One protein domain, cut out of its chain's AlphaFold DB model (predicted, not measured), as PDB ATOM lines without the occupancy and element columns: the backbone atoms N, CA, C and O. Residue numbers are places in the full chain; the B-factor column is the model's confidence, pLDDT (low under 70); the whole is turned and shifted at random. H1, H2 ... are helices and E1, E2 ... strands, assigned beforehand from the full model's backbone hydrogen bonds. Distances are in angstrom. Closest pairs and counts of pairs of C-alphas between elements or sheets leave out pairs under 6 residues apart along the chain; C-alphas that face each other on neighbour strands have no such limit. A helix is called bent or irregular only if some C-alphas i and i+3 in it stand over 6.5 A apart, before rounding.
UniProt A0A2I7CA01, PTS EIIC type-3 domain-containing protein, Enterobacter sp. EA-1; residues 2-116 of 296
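Overview. This is residues 2 to 116 of the 296 residues of the protein "PTS EIIC type-3 domain-containing protein" of Enterobacter sp. EA-1 (UniProt A0A2I7CA01). What shape is it? The hairpin of E1 and E2 makes one end of a loose rod, H2 and H3b form a V with H1 packed on both, and residues 69 to 74 stick out at the other end. How large is it? The printed part, mostly helix, has 115 residues, ordered H1, E1, E2, H2, H3, H4, spans 63 by 29 by 26 A and has a C-alpha radius of gyration of 17.8 A.

Arrangement. Which strands pair? E1, residues 15 to 19, and E2, residues 22 to 26, are antiparallel, N 17 and O 24 within hydrogen-bond range at 2.9 A. Which helices touch? H1, residues 2 to 9, touches H2, residues 37 to 58, the closest C-alphas, of Ala 3 and Ala 47, 4.8 A apart.

Along the chain. Is H3 straight? Residues 73 to 103, by hydrogen bonds one helix, are bent: C-alphas 80 and 83 are 7.1 A apart. Where does H4 end? H4, residues 107 to 116, ends at C-alpha 116 (18.790, -28.856, 21.460).

Size, cuts and confidence. Which link is long? H2 to H3. Where is pLDDT under 70? Residues 37, 115 and 116 are.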
ATOM      1  N   LEU A   2      25.446  -5.975  34.818       93.88
ATOM      2  CA  LEU A   2      25.307  -5.614  33.393       93.88
ATOM      3  C   LEU A   2      24.894  -6.783  32.480       93.88
ATOM      4  O   LEU A   2      23.953  -6.648  31.708       93.88
ATOM      5  N   ALA A   3      25.530  -7.949  32.626       94.81
ATOM      6  CA  ALA A   3      25.164  -9.150  31.873       94.81
ATOM      7  C   ALA A   3      23.691  -9.571  32.060       94.81
ATOM      8  O   ALA A   3      23.057 -10.024  31.112       94.81
ATOM      9  N   VAL A   4      23.125  -9.375  33.257       93.19
ATOM     10  CA  VAL A   4      21.709  -9.665  33.545       93.19
ATOM     11  C   VAL A   4      20.802  -8.667  32.830       93.19
ATOM     12  O   VAL A   4      19.809  -9.069  32.235       93.19
ATOM     13  N   ILE A   5      21.168  -7.381  32.829       94.75
ATOM     14  CA  ILE A   5      20.446  -6.343  32.075       94.75
ATOM     15  C   ILE A   5      20.449  -6.701  30.583       94.75
ATOM     16  O   ILE A   5      19.394  -6.765  29.962       94.75
ATOM     17  N   CYS A   6      21.622  -7.027  30.036       96.38
ATOM     18  CA  CYS A   6      21.785  -7.432  28.641       96.38
ATOM     19  C   CYS A   6      20.971  -8.688  28.294       96.38
ATOM     20  O   CYS A   6      20.372  -8.753  27.224       96.38
ATOM     21  N   PHE A   7      20.910  -9.667  29.201       94.62
ATOM     22  CA  PHE A   7      20.086 -10.863  29.044       94.62
ATOM     23  C   PHE A   7      18.589 -10.529  28.980       94.62
ATOM     24  O   PHE A   7      17.890 -11.010  28.089       94.62
ATOM     25  N   ILE A   8      18.104  -9.658  29.868       92.75
ATOM     26  CA  ILE A   8      16.705  -9.209  29.861       92.75
ATOM     27  C   ILE A   8      16.388  -8.453  28.562       92.75
ATOM     28  O   ILE A   8      15.336  -8.684  27.978       92.75
ATOM     29  N   CYS A   9      17.308  -7.626  28.053       93.25
ATOM     30  CA  CYS A   9      17.115  -6.881  26.804       93.25
ATOM     31  C   CYS A   9      16.897  -7.761  25.564       93.25
ATOM     32  O   CYS A   9      16.288  -7.301  24.602       93.25
ATOM     33  N   VAL A  10      17.398  -8.999  25.560       92.88
ATOM     34  CA  VAL A  10      17.203  -9.951  24.448       92.88
ATOM     35  C   VAL A  10      16.128 -11.000  24.739       92.88
ATOM     36  O   VAL A  10      15.899 -11.899  23.928       92.88
ATOM     37  N   THR A  11      15.480 -10.898  25.898       91.31
ATOM     38  CA  THR A  11      14.422 -11.802  26.335       91.31
ATOM     39  C   THR A  11      13.053 -11.240  25.939       91.31
ATOM     40  O   THR A  11      12.821 -10.041  26.103       91.31
ATOM     41  N   PRO A  12      12.115 -12.066  25.438       87.44
ATOM     42  CA  PRO A  12      10.778 -11.590  25.100       87.44
ATOM     43  C   PRO A  12      10.022 -11.103  26.344       87.44
ATOM     44  O   PRO A  12       9.954 -11.806  27.351       87.44
ATOM     45  N   THR A  13       9.403  -9.925  26.247       87.38
ATOM     46  CA  THR A  13       8.515  -9.360  27.284       87.38
ATOM     47  C   THR A  13       7.036  -9.406  26.894       87.38
ATOM     48  O   THR A  13       6.182  -8.836  27.572       87.38
ATOM     49  N   THR A  14       6.724 -10.076  25.783       85.44
ATOM     50  CA  THR A  14       5.369 -10.254  25.266       85.44
ATOM     51  C   THR A  14       5.096 -11.728  25.026       85.44
ATOM     52  O   THR A  14       5.955 -12.420  24.475       85.44
ATOM     53  N   VAL A  15       3.899 -12.200  25.368       83.31
ATOM     54  CA  VAL A  15       3.454 -13.540  24.982       83.31
ATOM     55  C   VAL A  15       2.032 -13.522  24.442       83.31
ATOM     56  O   VAL A  15       1.193 -12.739  24.881       83.31
ATOM     57  N   GLU A  16       1.768 -14.418  23.501       84.00
ATOM     58  CA  GLU A  16       0.430 -14.673  22.993       84.00
ATOM     59  C   GLU A  16      -0.208 -15.800  23.815       84.00
ATOM     60  O   GLU A  16       0.345 -16.896  23.913       84.00
ATOM     61  N   MET A  17      -1.355 -15.530  24.438       80.81
ATOM     62  CA  MET A  17      -2.120 -16.517  25.203       80.81
ATOM     63  C   MET A  17      -3.543 -16.610  24.678       80.81
ATOM     64  O   MET A  17      -4.156 -15.601  24.334       80.81
ATOM     65  N   LEU A  18      -4.078 -17.826  24.657       86.62
ATOM     66  CA  LEU A  18      -5.486 -18.055  24.378       86.62
ATOM     67  C   LEU A  18      -6.289 -17.777  25.657       86.62
ATOM     68  O   LEU A  18      -6.125 -18.484  26.651       86.62
ATOM     69  N   VAL A  19      -7.156 -16.770  25.625       83.94
ATOM     70  CA  VAL A  19      -8.129 -16.479  26.687       83.94
ATOM     71  C   VAL A  19      -9.498 -16.454  26.023       83.94
ATOM     72  O   VAL A  19      -9.674 -15.797  25.001       83.94
ATOM     73  N   ASP A  20     -10.435 -17.255  26.527       84.25
ATOM     74  CA  ASP A  20     -11.805 -17.350  26.001       84.25
ATOM     75  C   ASP A  20     -11.897 -17.630  24.485       84.25
ATOM     76  O   ASP A  20     -12.797 -17.166  23.786       84.25
ATOM     77  N   GLY A  21     -10.947 -18.408  23.955       85.31
ATOM     78  CA  GLY A  21     -10.903 -18.780  22.536       85.31
ATOM     79  C   GLY A  21     -10.353 -17.698  21.600       85.31
ATOM     80  O   GLY A  21     -10.299 -17.928  20.392       85.31
ATOM     81  N   GLN A  22      -9.903 -16.555  22.125       85.50
ATOM     82  CA  GLN A  22      -9.220 -15.506  21.366       85.50
ATOM     83  C   GLN A  22      -7.744 -15.406  21.763       85.50
ATOM     84  O   GLN A  22      -7.367 -15.620  22.915       85.50
ATOM     85  N   MET A  23      -6.888 -15.095  20.787       85.31
ATOM     86  CA  MET A  23      -5.468 -14.852  21.038       85.31
ATOM     87  C   MET A  23      -5.282 -13.432  21.571       85.31
ATOM     88  O   MET A  23      -5.548 -12.456  20.870       85.31
ATOM     89  N   HIS A  24      -4.790 -13.319  22.799       86.94
ATOM     90  CA  HIS A  24      -4.457 -12.054  23.438       86.94
ATOM     91  C   HIS A  24      -2.944 -11.919  23.599       86.94
ATOM     92  O   HIS A  24      -2.270 -12.830  24.079       86.94
ATOM     93  N   VAL A  25      -2.409 -10.750  23.233       88.44
ATOM     94  CA  VAL A  25      -1.010 -10.397  23.498       88.44
ATOM     95  C   VAL A  25      -0.920  -9.795  24.892       88.44
ATOM     96  O   VAL A  25      -1.385  -8.679  25.126       88.44
ATOM     97  N   VAL A  26      -0.284 -10.512  25.809       87.00
ATOM     98  CA  VAL A  26       0.072  -9.989  27.125       87.00
ATOM     99  C   VAL A  26       1.446  -9.343  27.026       87.00
ATOM    100  O   VAL A  26       2.411  -9.985  26.609       87.00
ATOM    101  N   LYS A  27       1.515  -8.055  27.364       88.94
ATOM    102  CA  LYS A  27       2.732  -7.236  27.322       88.94
ATOM    103  C   LYS A  27       3.313  -7.058  28.720       88.94
ATOM    104  O   LYS A  27       2.603  -7.229  29.706       88.94
ATOM    105  N   ASP A  28       4.587  -6.689  28.769       86.88
ATOM    106  CA  ASP A  28       5.322  -6.332  29.986       86.88
ATOM    107  C   ASP A  28       5.409  -7.469  31.019       86.88
ATOM    108  O   ASP A  28       5.417  -7.245  32.229       86.88
ATOM    109  N   VAL A  29       5.513  -8.714  30.537       88.19
ATOM    110  CA  VAL A  29       5.658  -9.909  31.379       88.19
ATOM    111  C   VAL A  29       6.902 -10.697  30.982       88.19
ATOM    112  O   VAL A  29       7.101 -11.038  29.818       88.19
ATOM    113  N   LEU A  30       7.714 -11.055  31.979       86.19
ATOM    114  CA  LEU A  30       8.786 -12.040  31.839       86.19
ATOM    115  C   LEU A  30       8.268 -13.405  32.283       86.19
ATOM    116  O   LEU A  30       8.092 -13.667  33.474       86.19
ATOM    117  N   LEU A  31       8.020 -14.286  31.318       84.69
ATOM    118  CA  LEU A  31       7.602 -15.648  31.620       84.69
ATOM    119  C   LEU A  31       8.715 -16.434  32.314       84.69
ATOM    120  O   LEU A  31       9.889 -16.330  31.961       84.69
ATOM    121  N   ARG A  32       8.317 -17.323  33.232       81.06
ATOM    122  CA  ARG A  32       9.225 -18.238  33.944       81.06
ATOM    123  C   ARG A  32      10.120 -19.051  33.002       81.06
ATOM    124  O   ARG A  32      11.262 -19.322  33.343       81.06
ATOM    125  N   GLN A  33       9.633 -19.396  31.809       77.88
ATOM    126  CA  GLN A  33      10.406 -20.143  30.807       77.88
ATOM    127  C   GLN A  33      11.672 -19.414  30.326       77.88
ATOM    128  O   GLN A  33      12.569 -20.036  29.764       77.88
ATOM    129  N   PHE A  34      11.732 -18.091  30.508       82.38
ATOM    130  CA  PHE A  34      12.888 -17.288  30.134       82.38
ATOM    131  C   PHE A  34      13.902 -17.133  31.269       82.38
ATOM    132  O   PHE A  34      15.023 -16.706  31.018       82.38
ATOM    133  N   SER A  35      13.553 -17.499  32.499       81.44
ATOM    134  CA  SER A  35      14.459 -17.503  33.653       81.44
ATOM    135  C   SER A  35      14.747 -18.912  34.181       81.44
ATOM    136  O   SER A  35      15.410 -19.059  35.207       81.44
ATOM    137  N   ASP A  36      14.269 -19.951  33.487       78.19
ATOM    138  CA  ASP A  36      14.527 -21.349  33.821       78.19
ATOM    139  C   ASP A  36      15.818 -21.888  33.169       78.19
ATOM    140  O   ASP A  36      16.611 -21.173  32.549       78.19
ATOM    141  N   THR A  37      16.041 -23.192  33.312       69.94
ATOM    142  CA  THR A  37      17.218 -23.889  32.787       69.94
ATOM    143  C   THR A  37      17.368 -23.827  31.263       69.94
ATOM    144  O   THR A  37      18.488 -23.931  30.767       69.94
ATOM    145  N   ARG A  38      16.283 -23.645  30.494       72.56
ATOM    146  CA  ARG A  38      16.327 -23.551  29.022       72.56
ATOM    147  C   ARG A  38      17.071 -22.305  28.560       72.56
ATOM    148  O   ARG A  38      17.708 -22.324  27.509       72.56
ATOM    149  N   SER A  39      17.046 -21.254  29.374       79.94
ATOM    150  CA  SER A  39      17.757 -20.007  29.120       79.94
ATOM    151  C   SER A  39      19.240 -20.041  29.475       79.94
ATOM    152  O   SER A  39      19.936 -19.082  29.150       79.94
ATOM    153  N   LEU A  40      19.762 -21.101  30.112       82.44
ATOM    154  CA  LEU A  40      21.155 -21.126  30.582       82.44
ATOM    155  C   LEU A  40      22.158 -20.923  29.444       82.44
ATOM    156  O   LEU A  40      23.077 -20.121  29.584       82.44
ATOM    157  N   PHE A  41      21.951 -21.579  28.299       80.25
ATOM    158  CA  PHE A  41      22.812 -21.401  27.129       80.25
ATOM    159  C   PHE A  41      22.792 -19.960  26.614       80.25
ATOM    160  O   PHE A  41      23.852 -19.368  26.415       80.25
ATOM    161  N   LEU A  42      21.602 -19.367  26.448       87.81
ATOM    162  CA  LEU A  42      21.477 -17.961  26.054       87.81
ATOM    163  C   LEU A  42      22.169 -17.049  27.075       87.81
ATOM    164  O   LEU A  42      22.938 -16.172  26.694       87.81
ATOM    165  N   GLY A  43      21.936 -17.289  28.366       88.69
ATOM    166  CA  GLY A  43      22.545 -16.553  29.467       88.69
ATOM    167  C   GLY A  43      24.069 -16.581  29.414       88.69
ATOM    168  O   GLY A  43      24.693 -15.537  29.565       88.69
ATOM    169  N   MET A  44      24.673 -17.735  29.121       86.75
ATOM    170  CA  MET A  44      26.123 -17.864  28.959       86.75
ATOM    171  C   MET A  44      26.651 -17.047  27.778       86.75
ATOM    172  O   MET A  44      27.608 -16.293  27.949       86.75
ATOM    173  N   PHE A  45      26.024 -17.153  26.602       88.75
ATOM    174  CA  PHE A  45      26.445 -16.390  25.423       88.75
ATOM    175  C   PHE A  45      26.333 -14.884  25.651       88.75
ATOM    176  O   PHE A  45      27.279 -14.151  25.372       88.75
ATOM    177  N   ILE A  46      25.207 -14.422  26.197       94.75
ATOM    178  CA  ILE A  46      24.985 -12.999  26.458       94.75
ATOM    179  C   ILE A  46      25.898 -12.493  27.572       94.75
ATOM    180  O   ILE A  46      26.405 -11.378  27.467       94.75
ATOM    181  N   ALA A  47      26.165 -13.292  28.606       94.06
ATOM    182  CA  ALA A  47      27.102 -12.915  29.656       94.06
ATOM    183  C   ALA A  47      28.517 -12.733  29.106       94.06
ATOM    184  O   ALA A  47      29.108 -11.685  29.340       94.06
ATOM    185  N   ILE A  48      29.028 -13.694  28.331       93.50
ATOM    186  CA  ILE A  48      30.354 -13.583  27.709       93.50
ATOM    187  C   ILE A  48      30.387 -12.375  26.770       93.50
ATOM    188  O   ILE A  48      31.206 -11.483  26.949       93.50
ATOM    189  N   LEU A  49      29.451 -12.295  25.821       95.25
ATOM    190  CA  LEU A  49      29.446 -11.242  24.807       95.25
ATOM    191  C   LEU A  49      29.339  -9.840  25.424       95.25
ATOM    192  O   LEU A  49      30.080  -8.941  25.038       95.25
ATOM    193  N   SER A  50      28.440  -9.647  26.393       97.12
ATOM    194  CA  SER A  50      28.281  -8.348  27.053       97.12
ATOM    195  C   SER A  50      29.489  -7.974  27.911       97.12
ATOM    196  O   SER A  50      29.889  -6.815  27.900       97.12
ATOM    197  N   VAL A  51      30.108  -8.924  28.619       96.31
ATOM    198  CA  VAL A  51      31.310  -8.646  29.420       96.31
ATOM    199  C   VAL A  51      32.492  -8.289  28.521       96.31
ATOM    200  O   VAL A  51      33.161  -7.296  28.789       96.31
ATOM    201  N   GLU A  52      32.703  -9.018  27.426       96.38
ATOM    202  CA  GLU A  52      33.779  -8.729  26.469       96.38
ATOM    203  C   GLU A  52      33.620  -7.341  25.831       96.38
ATOM    204  O   GLU A  52      34.568  -6.553  25.803       96.38
ATOM    205  N   ILE A  53      32.406  -6.994  25.383       96.81
ATOM    206  CA  ILE A  53      32.114  -5.658  24.839       96.81
ATOM    207  C   ILE A  53      32.354  -4.583  25.903       96.81
ATOM    208  O   ILE A  53      33.002  -3.574  25.621       96.81
ATOM    209  N   TYR A  54      31.867  -4.798  27.126       96.69
ATOM    210  CA  TYR A  54      32.027  -3.843  28.217       96.69
ATOM    211  C   TYR A  54      33.499  -3.610  28.562       96.69
ATOM    212  O   TYR A  54      33.932  -2.461  28.583       96.69
ATOM    213  N   CYS A  55      34.288  -4.668  28.772       95.12
ATOM    214  CA  CYS A  55      35.711  -4.552  29.093       95.12
ATOM    215  C   CYS A  55      36.489  -3.880  27.954       95.12
ATOM    216  O   CYS A  55      37.368  -3.049  28.193       95.12
ATOM    217  N   TRP A  56      36.139  -4.181  26.702       95.81
ATOM    218  CA  TRP A  56      36.728  -3.516  25.545       95.81
ATOM    219  C   TRP A  56      36.428  -2.007  25.509       95.81
ATOM    220  O   TRP A  56      37.316  -1.218  25.172       95.81
ATOM    221  N   LEU A  57      35.212  -1.593  25.882       95.56
ATOM    222  CA  LEU A  57      34.811  -0.184  25.974       95.56
ATOM    223  C   LEU A  57      35.412   0.521  27.196       95.56
ATOM    224  O   LEU A  57      35.850   1.662  27.091       95.56
ATOM    225  N   GLU A  58      35.476  -0.149  28.343       92.31
ATOM    226  CA  GLU A  58      36.036   0.387  29.588       92.31
ATOM    227  C   GLU A  58      37.536   0.689  29.462       92.31
ATOM    228  O   GLU A  58      38.044   1.630  30.074       92.31
ATOM    229  N   ASN A  59      38.247  -0.033  28.595       90.81
ATOM    230  CA  ASN A  59      39.644   0.253  28.268       90.81
ATOM    231  C   ASN A  59      39.834   1.513  27.397       90.81
ATOM    232  O   ASN A  59      40.968   1.897  27.109       90.81
ATOM    233  N   ARG A  60      38.758   2.191  26.972       92.62
ATOM    234  CA  ARG A  60      38.825   3.439  26.199       92.62
ATOM    235  C   ARG A  60      38.718   4.642  27.129       92.62
ATOM    236  O   ARG A  60      37.643   4.959  27.628       92.62
ATOM    237  N   GLU A  61      39.819   5.369  27.308       85.81
ATOM    238  CA  GLU A  61      39.837   6.559  28.176       85.81
ATOM    239  C   GLU A  61      38.826   7.636  27.763       85.81
ATOM    240  O   GLU A  61      38.257   8.299  28.625       85.81
ATOM    241  N   GLY A  62      38.551   7.771  26.460       89.88
ATOM    242  CA  GLY A  62      37.579   8.736  25.935       89.88
ATOM    243  C   GLY A  62      36.120   8.448  26.306       89.88
ATOM    244  O   GLY A  62      35.276   9.320  26.135       89.88
ATOM    245  N   LEU A  63      35.813   7.251  26.819       90.31
ATOM    246  CA  LEU A  63      34.469   6.880  27.274       90.31
ATOM    247  C   LEU A  63      34.294   7.029  28.792       90.31
ATOM    248  O   LEU A  63      33.185   6.856  29.291       90.31
ATOM    249  N   LYS A  64      35.357   7.351  29.539       88.12
ATOM    250  CA  LYS A  64      35.287   7.500  30.998       88.12
ATOM    251  C   LYS A  64      34.866   8.915  31.374       88.12
ATOM    252  O   LYS A  64      35.509   9.892  30.989       88.12
ATOM    253  N   ILE A  65      33.822   9.025  32.191       90.19
ATOM    254  CA  ILE A  65      33.432  10.293  32.811       90.19
ATOM    255  C   ILE A  65      34.411  10.585  33.953       90.19
ATOM    256  O   ILE A  65      34.384   9.916  34.985       90.19
ATOM    257  N   LYS A  66      35.288  11.576  33.764       86.06
ATOM    258  CA  LYS A  66      36.271  11.986  34.777       86.06
ATOM    259  C   LYS A  66      35.590  12.796  35.880       86.06
ATOM    260  O   LYS A  66      34.898  13.768  35.589       86.06
ATOM    261  N   MET A  67      35.822  12.407  37.130       89.56
ATOM    262  CA  MET A  67      35.351  13.130  38.310       89.56
ATOM    263  C   MET A  67      36.509  13.862  39.000       89.56
ATOM    264  O   MET A  67      37.642  13.391  38.913       89.56
ATOM    265  N   PRO A  68      36.248  14.987  39.689       91.38
ATOM    266  CA  PRO A  68      37.237  15.637  40.546       91.38
ATOM    267  C   PRO A  68      37.725  14.721  41.675       91.38
ATOM    268  O   PRO A  68      36.967  13.884  42.165       91.38
ATOM    269  N   ASP A  69      38.941  14.963  42.167       89.31
ATOM    270  CA  ASP A  69      39.560  14.171  43.245       89.31
ATOM    271  C   ASP A  69      38.813  14.258  44.587       89.31
ATOM    272  O   ASP A  69      38.995  13.425  45.473       89.31
ATOM    273  N   THR A  70      37.938  15.256  44.746       93.88
ATOM    274  CA  THR A  70      37.071  15.416  45.924       93.88
ATOM    275  C   THR A  70      35.905  14.423  45.951       93.88
ATOM    276  O   THR A  70      35.240  14.289  46.979       93.88
ATOM    277  N   VAL A  71      35.631  13.726  44.840       92.94
ATOM    278  CA  VAL A  71      34.534  12.762  44.722       92.94
ATOM    279  C   VAL A  71      34.979  11.387  45.238       92.94
ATOM    280  O   VAL A  71      36.002  10.868  44.790       92.94
ATOM    281  N   PRO A  72      34.198  10.731  46.121       94.62
ATOM    282  CA  PRO A  72      34.532   9.402  46.623       94.62
ATOM    283  C   PRO A  72      34.772   8.372  45.500       94.62
ATOM    284  O   PRO A  72      34.005   8.342  44.527       94.62
ATOM    285  N   PRO A  73      35.750   7.454  45.650       90.94
ATOM    286  CA  PRO A  73      36.124   6.498  44.602       90.94
ATOM    287  C   PRO A  73      34.959   5.667  44.044       90.94
ATOM    288  O   PRO A  73      34.869   5.466  42.836       90.94
ATOM    289  N   ASN A  74      34.019   5.244  44.896       90.31
ATOM    290  CA  ASN A  74      32.862   4.438  44.479       90.31
ATOM    291  C   ASN A  74      31.916   5.194  43.528       90.31
ATOM    292  O   ASN A  74      31.333   4.600  42.617       90.31
ATOM    293  N   VAL A  75      31.769   6.509  43.724       91.31
ATOM    294  CA  VAL A  75      30.948   7.363  42.856       91.31
ATOM    295  C   VAL A  75      31.666   7.557  41.522       91.31
ATOM    296  O   VAL A  75      31.077   7.314  40.472       91.31
ATOM    297  N   SER A  76      32.959   7.888  41.557       90.62
ATOM    298  CA  SER A  76      33.787   8.044  40.353       90.62
ATOM    299  C   SER A  76      33.801   6.782  39.476       90.62
ATOM    300  O   SER A  76      33.595   6.862  38.261       90.62
ATOM    301  N   ALA A  77      33.934   5.600  40.089       89.06
ATOM    302  CA  ALA A  77      33.879   4.318  39.389       89.06
ATOM    303  C   ALA A  77      32.522   4.080  38.702       89.06
ATOM    304  O   ALA A  77      32.478   3.679  37.540       89.06
ATOM    305  N   SER A  78      31.414   4.391  39.385       90.44
ATOM    306  CA  SER A  78      30.061   4.211  38.836       90.44
ATOM    307  C   SER A  78      29.811   5.083  37.600       90.44
ATOM    308  O   SER A  78      29.248   4.612  36.614       90.44
ATOM    309  N   PHE A  79      30.271   6.338  37.615       91.25
ATOM    310  CA  PHE A  79      30.162   7.237  36.461       91.25
ATOM    311  C   PHE A  79      31.127   6.868  35.330       91.25
ATOM    312  O   PHE A  79      30.754   6.945  34.160       91.25
ATOM    313  N   SER A  80      32.337   6.413  35.656       91.19
ATOM    314  CA  SER A  80      33.299   5.930  34.655       91.19
ATOM    315  C   SER A  80      32.770   4.717  33.881       91.19
ATOM    316  O   SER A  80      33.005   4.612  32.679       91.19
ATOM    317  N   ALA A  81      32.015   3.840  34.548       91.81
ATOM    318  CA  ALA A  81      31.392   2.657  33.957       91.81
ATOM    319  C   ALA A  81      30.110   2.954  33.151       91.81
ATOM    320  O   ALA A  81      29.667   2.113  32.364       91.81
ATOM    321  N   LEU A  82      29.498   4.132  33.328       94.19
ATOM    322  CA  LEU A  82      28.157   4.440  32.825       94.19
ATOM    323  C   LEU A  82      28.066   4.398  31.294       94.19
ATOM    324  O   LEU A  82      27.201   3.716  30.746       94.19
ATOM    325  N   ILE A  83      28.956   5.107  30.595       95.38
ATOM    326  CA  ILE A  83      28.945   5.169  29.125       95.38
ATOM    327  C   ILE A  83      29.248   3.789  28.513       95.38
ATOM    328  O   ILE A  83      28.450   3.341  27.682       95.38
ATOM    329  N   PRO A  84      30.309   3.061  28.933       95.44
ATOM    330  CA  PRO A  84      30.530   1.683  28.496       95.44
ATOM    331  C   PRO A  84      29.314   0.773  28.707       95.44
ATOM    332  O   PRO A  84      28.951   0.009  27.810       95.44
ATOM    333  N   ALA A  85      28.635   0.878  29.854       95.94
ATOM    334  CA  ALA A  85      27.452   0.077  30.159       95.94
ATOM    335  C   ALA A  85      26.253   0.409  29.251       95.94
ATOM    336  O   ALA A  85      25.593  -0.512  28.757       95.94
ATOM    337  N   ILE A  86      25.987   1.696  28.988       96.31
ATOM    338  CA  ILE A  86      24.914   2.146  28.083       96.31
ATOM    339  C   ILE A  86      25.163   1.632  26.666       96.31
ATOM    340  O   ILE A  86      24.265   1.041  26.064       96.31
ATOM    341  N   ILE A  87      26.379   1.814  26.143       97.06
ATOM    342  CA  ILE A  87      26.740   1.352  24.797       97.06
ATOM    343  C   ILE A  87      26.586  -0.167  24.712       97.06
ATOM    344  O   ILE A  87      25.924  -0.658  23.802       97.06
ATOM    345  N   THR A  88      27.121  -0.908  25.685       97.75
ATOM    346  CA  THR A  88      27.027  -2.376  25.712       97.75
ATOM    347  C   THR A  88      25.577  -2.849  25.692       97.75
ATOM    348  O   THR A  88      25.197  -3.659  24.847       97.75
ATOM    349  N   THR A  89      24.742  -2.298  26.576       97.50
ATOM    350  CA  THR A  89      23.319  -2.655  26.664       97.50
ATOM    351  C   THR A  89      22.589  -2.333  25.361       97.50
ATOM    352  O   THR A  89      21.817  -3.151  24.865       97.50
ATOM    353  N   THR A  90      22.877  -1.174  24.765       97.31
ATOM    354  CA  THR A  90      22.255  -0.727  23.510       97.31
ATOM    355  C   THR A  90      22.640  -1.629  22.341       97.31
ATOM    356  O   THR A  90      21.774  -2.015  21.558       97.31
ATOM    357  N   VAL A  91      23.914  -2.013  22.233       97.44
ATOM    358  CA  VAL A  91      24.409  -2.932  21.197       97.44
ATOM    359  C   VAL A  91      23.736  -4.296  21.318       97.44
ATOM    360  O   VAL A  91      23.226  -4.811  20.325       97.44
ATOM    361  N   ILE A  92      23.670  -4.857  22.529       97.81
ATOM    362  CA  ILE A  92      23.043  -6.163  22.766       97.81
ATOM    363  C   ILE A  92      21.532  -6.121  22.487       97.81
ATOM    364  O   ILE A  92      21.012  -7.003  21.804       97.81
ATOM    365  N   ALA A  93      20.828  -5.083  22.950       96.12
ATOM    366  CA  ALA A  93      19.401  -4.903  22.686       96.12
ATOM    367  C   ALA A  93      19.115  -4.753  21.183       96.12
ATOM    368  O   ALA A  93      18.223  -5.411  20.644       96.12
ATOM    369  N   THR A  94      19.916  -3.937  20.490       96.31
ATOM    370  CA  THR A  94      19.799  -3.726  19.040       96.31
ATOM    371  C   THR A  94      20.061  -5.018  18.280       96.31
ATOM    372  O   THR A  94      19.322  -5.339  17.353       96.31
ATOM    373  N   PHE A  95      21.064  -5.795  18.692       95.62
ATOM    374  CA  PHE A  95      21.346  -7.107  18.121       95.62
ATOM    375  C   PHE A  95      20.161  -8.068  18.282       95.62
ATOM    376  O   PHE A  95      19.726  -8.660  17.295       95.62
ATOM    377  N   GLY A  96      19.595  -8.186  19.488       94.50
ATOM    378  CA  GLY A  96      18.425  -9.038  19.738       94.50
ATOM    379  C   GLY A  96      17.205  -8.625  18.910       94.50
ATOM    380  O   GLY A  96      16.559  -9.473  18.291       94.50
ATOM    381  N   PHE A  97      16.927  -7.321  18.830       94.00
ATOM    382  CA  PHE A  97      15.836  -6.777  18.021       94.00
ATOM    383  C   PHE A  97      16.049  -7.010  16.520       94.00
ATOM    384  O   PHE A  97      15.146  -7.482  15.829       94.00
ATOM    385  N   ALA A  98      17.248  -6.720  16.008       95.75
ATOM    386  CA  ALA A  98      17.594  -6.943  14.607       95.75
ATOM    387  C   ALA A  98      17.485  -8.428  14.240       95.75
ATOM    388  O   ALA A  98      16.900  -8.766  13.212       95.75
ATOM    389  N   PHE A  99      17.969  -9.320  15.108       95.19
ATOM    390  CA  PHE A  99      17.847 -10.763  14.929       95.19
ATOM    391  C   PHE A  99      16.382 -11.194  14.806       95.19
ATOM    392  O   PHE A  99      16.035 -11.923  13.873       95.19
ATOM    393  N   GLN A 100      15.507 -10.700  15.687       93.50
ATOM    394  CA  GLN A 100      14.075 -10.989  15.620       93.50
ATOM    395  C   GLN A 100      13.450 -10.473  14.319       93.50
ATOM    396  O   GLN A 100      12.678 -11.184  13.683       93.50
ATOM    397  N   LYS A 101      13.795  -9.254  13.893       94.19
ATOM    398  CA  LYS A 101      13.255  -8.666  12.659       94.19
ATOM    399  C   LYS A 101      13.688  -9.408  11.399       94.19
ATOM    400  O   LYS A 101      12.890  -9.509  10.475       94.19
ATOM    401  N   VAL A 102      14.914  -9.924  11.365       95.75
ATOM    402  CA  VAL A 102      15.451 -10.649  10.205       95.75
ATOM    403  C   VAL A 102      14.968 -12.099  10.168       95.75
ATOM    404  O   VAL A 102      14.632 -12.603   9.103       95.75
ATOM    405  N   THR A 103      14.937 -12.783  11.314       92.62
ATOM    406  CA  THR A 103      14.670 -14.234  11.369       92.62
ATOM    407  C   THR A 103      13.227 -14.591  11.714       92.62
ATOM    408  O   THR A 103      12.825 -15.739  11.535       92.62
ATOM    409  N   GLY A 104      12.457 -13.645  12.257       90.75
ATOM    410  CA  GLY A 104      11.133 -13.896  12.828       90.75
ATOM    411  C   GLY A 104      11.154 -14.670  14.153       90.75
ATOM    412  O   GLY A 104      10.091 -14.958  14.694       90.75
ATOM    413  N   MET A 105      12.331 -15.010  14.690       89.88
ATOM    414  CA  MET A 105      12.490 -15.763  15.936       89.88
ATOM    415  C   MET A 105      13.181 -14.919  16.999       89.88
ATOM    416  O   MET A 105      14.087 -14.141  16.702       89.88
ATOM    417  N   TYR A 106      12.816 -15.116  18.263       90.88
ATOM    418  CA  TYR A 106      13.601 -14.550  19.350       90.88
ATOM    419  C   TYR A 106      14.931 -15.291  19.495       90.88
ATOM    420  O   TYR A 106      15.045 -16.485  19.205       90.88
ATOM    421  N   LEU A 107      15.947 -14.581  19.987       89.94
ATOM    422  CA  LEU A 107      17.277 -15.154  20.201       89.94
ATOM    423  C   LEU A 107      17.231 -16.342  21.176       89.94
ATOM    424  O   LEU A 107      17.946 -17.323  20.984       89.94
ATOM    425  N   TYR A 108      16.330 -16.284  22.162       87.62
ATOM    426  CA  TYR A 108      15.984 -17.410  23.030       87.62
ATOM    427  C   TYR A 108      15.627 -18.672  22.240       87.62
ATOM    428  O   TYR A 108      16.261 -19.706  22.442       87.62
ATOM    429  N   ASP A 109      14.684 -18.585  21.300       85.62
ATOM    430  CA  ASP A 109      14.239 -19.742  20.520       85.62
ATOM    431  C   ASP A 109      15.350 -20.270  19.615       85.62
ATOM    432  O   ASP A 109      15.523 -21.481  19.484       85.62
ATOM    433  N   ALA A 110      16.126 -19.376  19.002       87.31
ATOM    434  CA  ALA A 110      17.224 -19.753  18.121       87.31
ATOM    435  C   ALA A 110      18.341 -20.485  18.876       87.31
ATOM    436  O   ALA A 110      18.775 -21.558  18.452       87.31
ATOM    437  N   VAL A 111      18.773 -19.937  20.017       84.38
ATOM    438  CA  VAL A 111      19.795 -20.564  20.862       84.38
ATOM    439  C   VAL A 111      19.267 -21.860  21.454       84.38
ATOM    440  O   VAL A 111      19.979 -22.855  21.418       84.38
ATOM    441  N   TYR A 112      18.021 -21.897  21.930       77.50
ATOM    442  CA  TYR A 112      17.423 -23.119  22.458       77.50
ATOM    443  C   TYR A 112      17.337 -24.214  21.390       77.50
ATOM    444  O   TYR A 112      17.745 -25.344  21.640       77.50
ATOM    445  N   ARG A 113      16.887 -23.899  20.169       78.00
ATOM    446  CA  ARG A 113      16.845 -24.855  19.048       78.00
ATOM    447  C   ARG A 113      18.237 -25.332  18.645       78.00
ATOM    448  O   ARG A 113      18.421 -26.523  18.428       78.00
ATOM    449  N   GLY A 114      19.223 -24.438  18.580       73.50
ATOM    450  CA  GLY A 114      20.612 -24.801  18.289       73.50
ATOM    451  C   GLY A 114      21.227 -25.680  19.381       73.50
ATOM    452  O   GLY A 114      21.832 -26.709  19.092       73.50
ATOM    453  N   ALA A 115      20.996 -25.324  20.644       64.50
ATOM    454  CA  ALA A 115      21.457 -26.055  21.816       64.50
ATOM    455  C   ALA A 115      20.642 -27.321  22.114       64.50
ATOM    456  O   ALA A 115      21.021 -28.065  23.000       64.50
ATOM    457  N   THR A 116      19.545 -27.587  21.402       58.78
ATOM    458  CA  THR A 116      18.790 -28.856  21.460       58.78
ATOM    459  C   THR A 116      18.837 -29.625  20.137       58.78
ATOM    460  O   THR A 116      18.273 -30.719  20.024       58.78
TER     461      THR A 116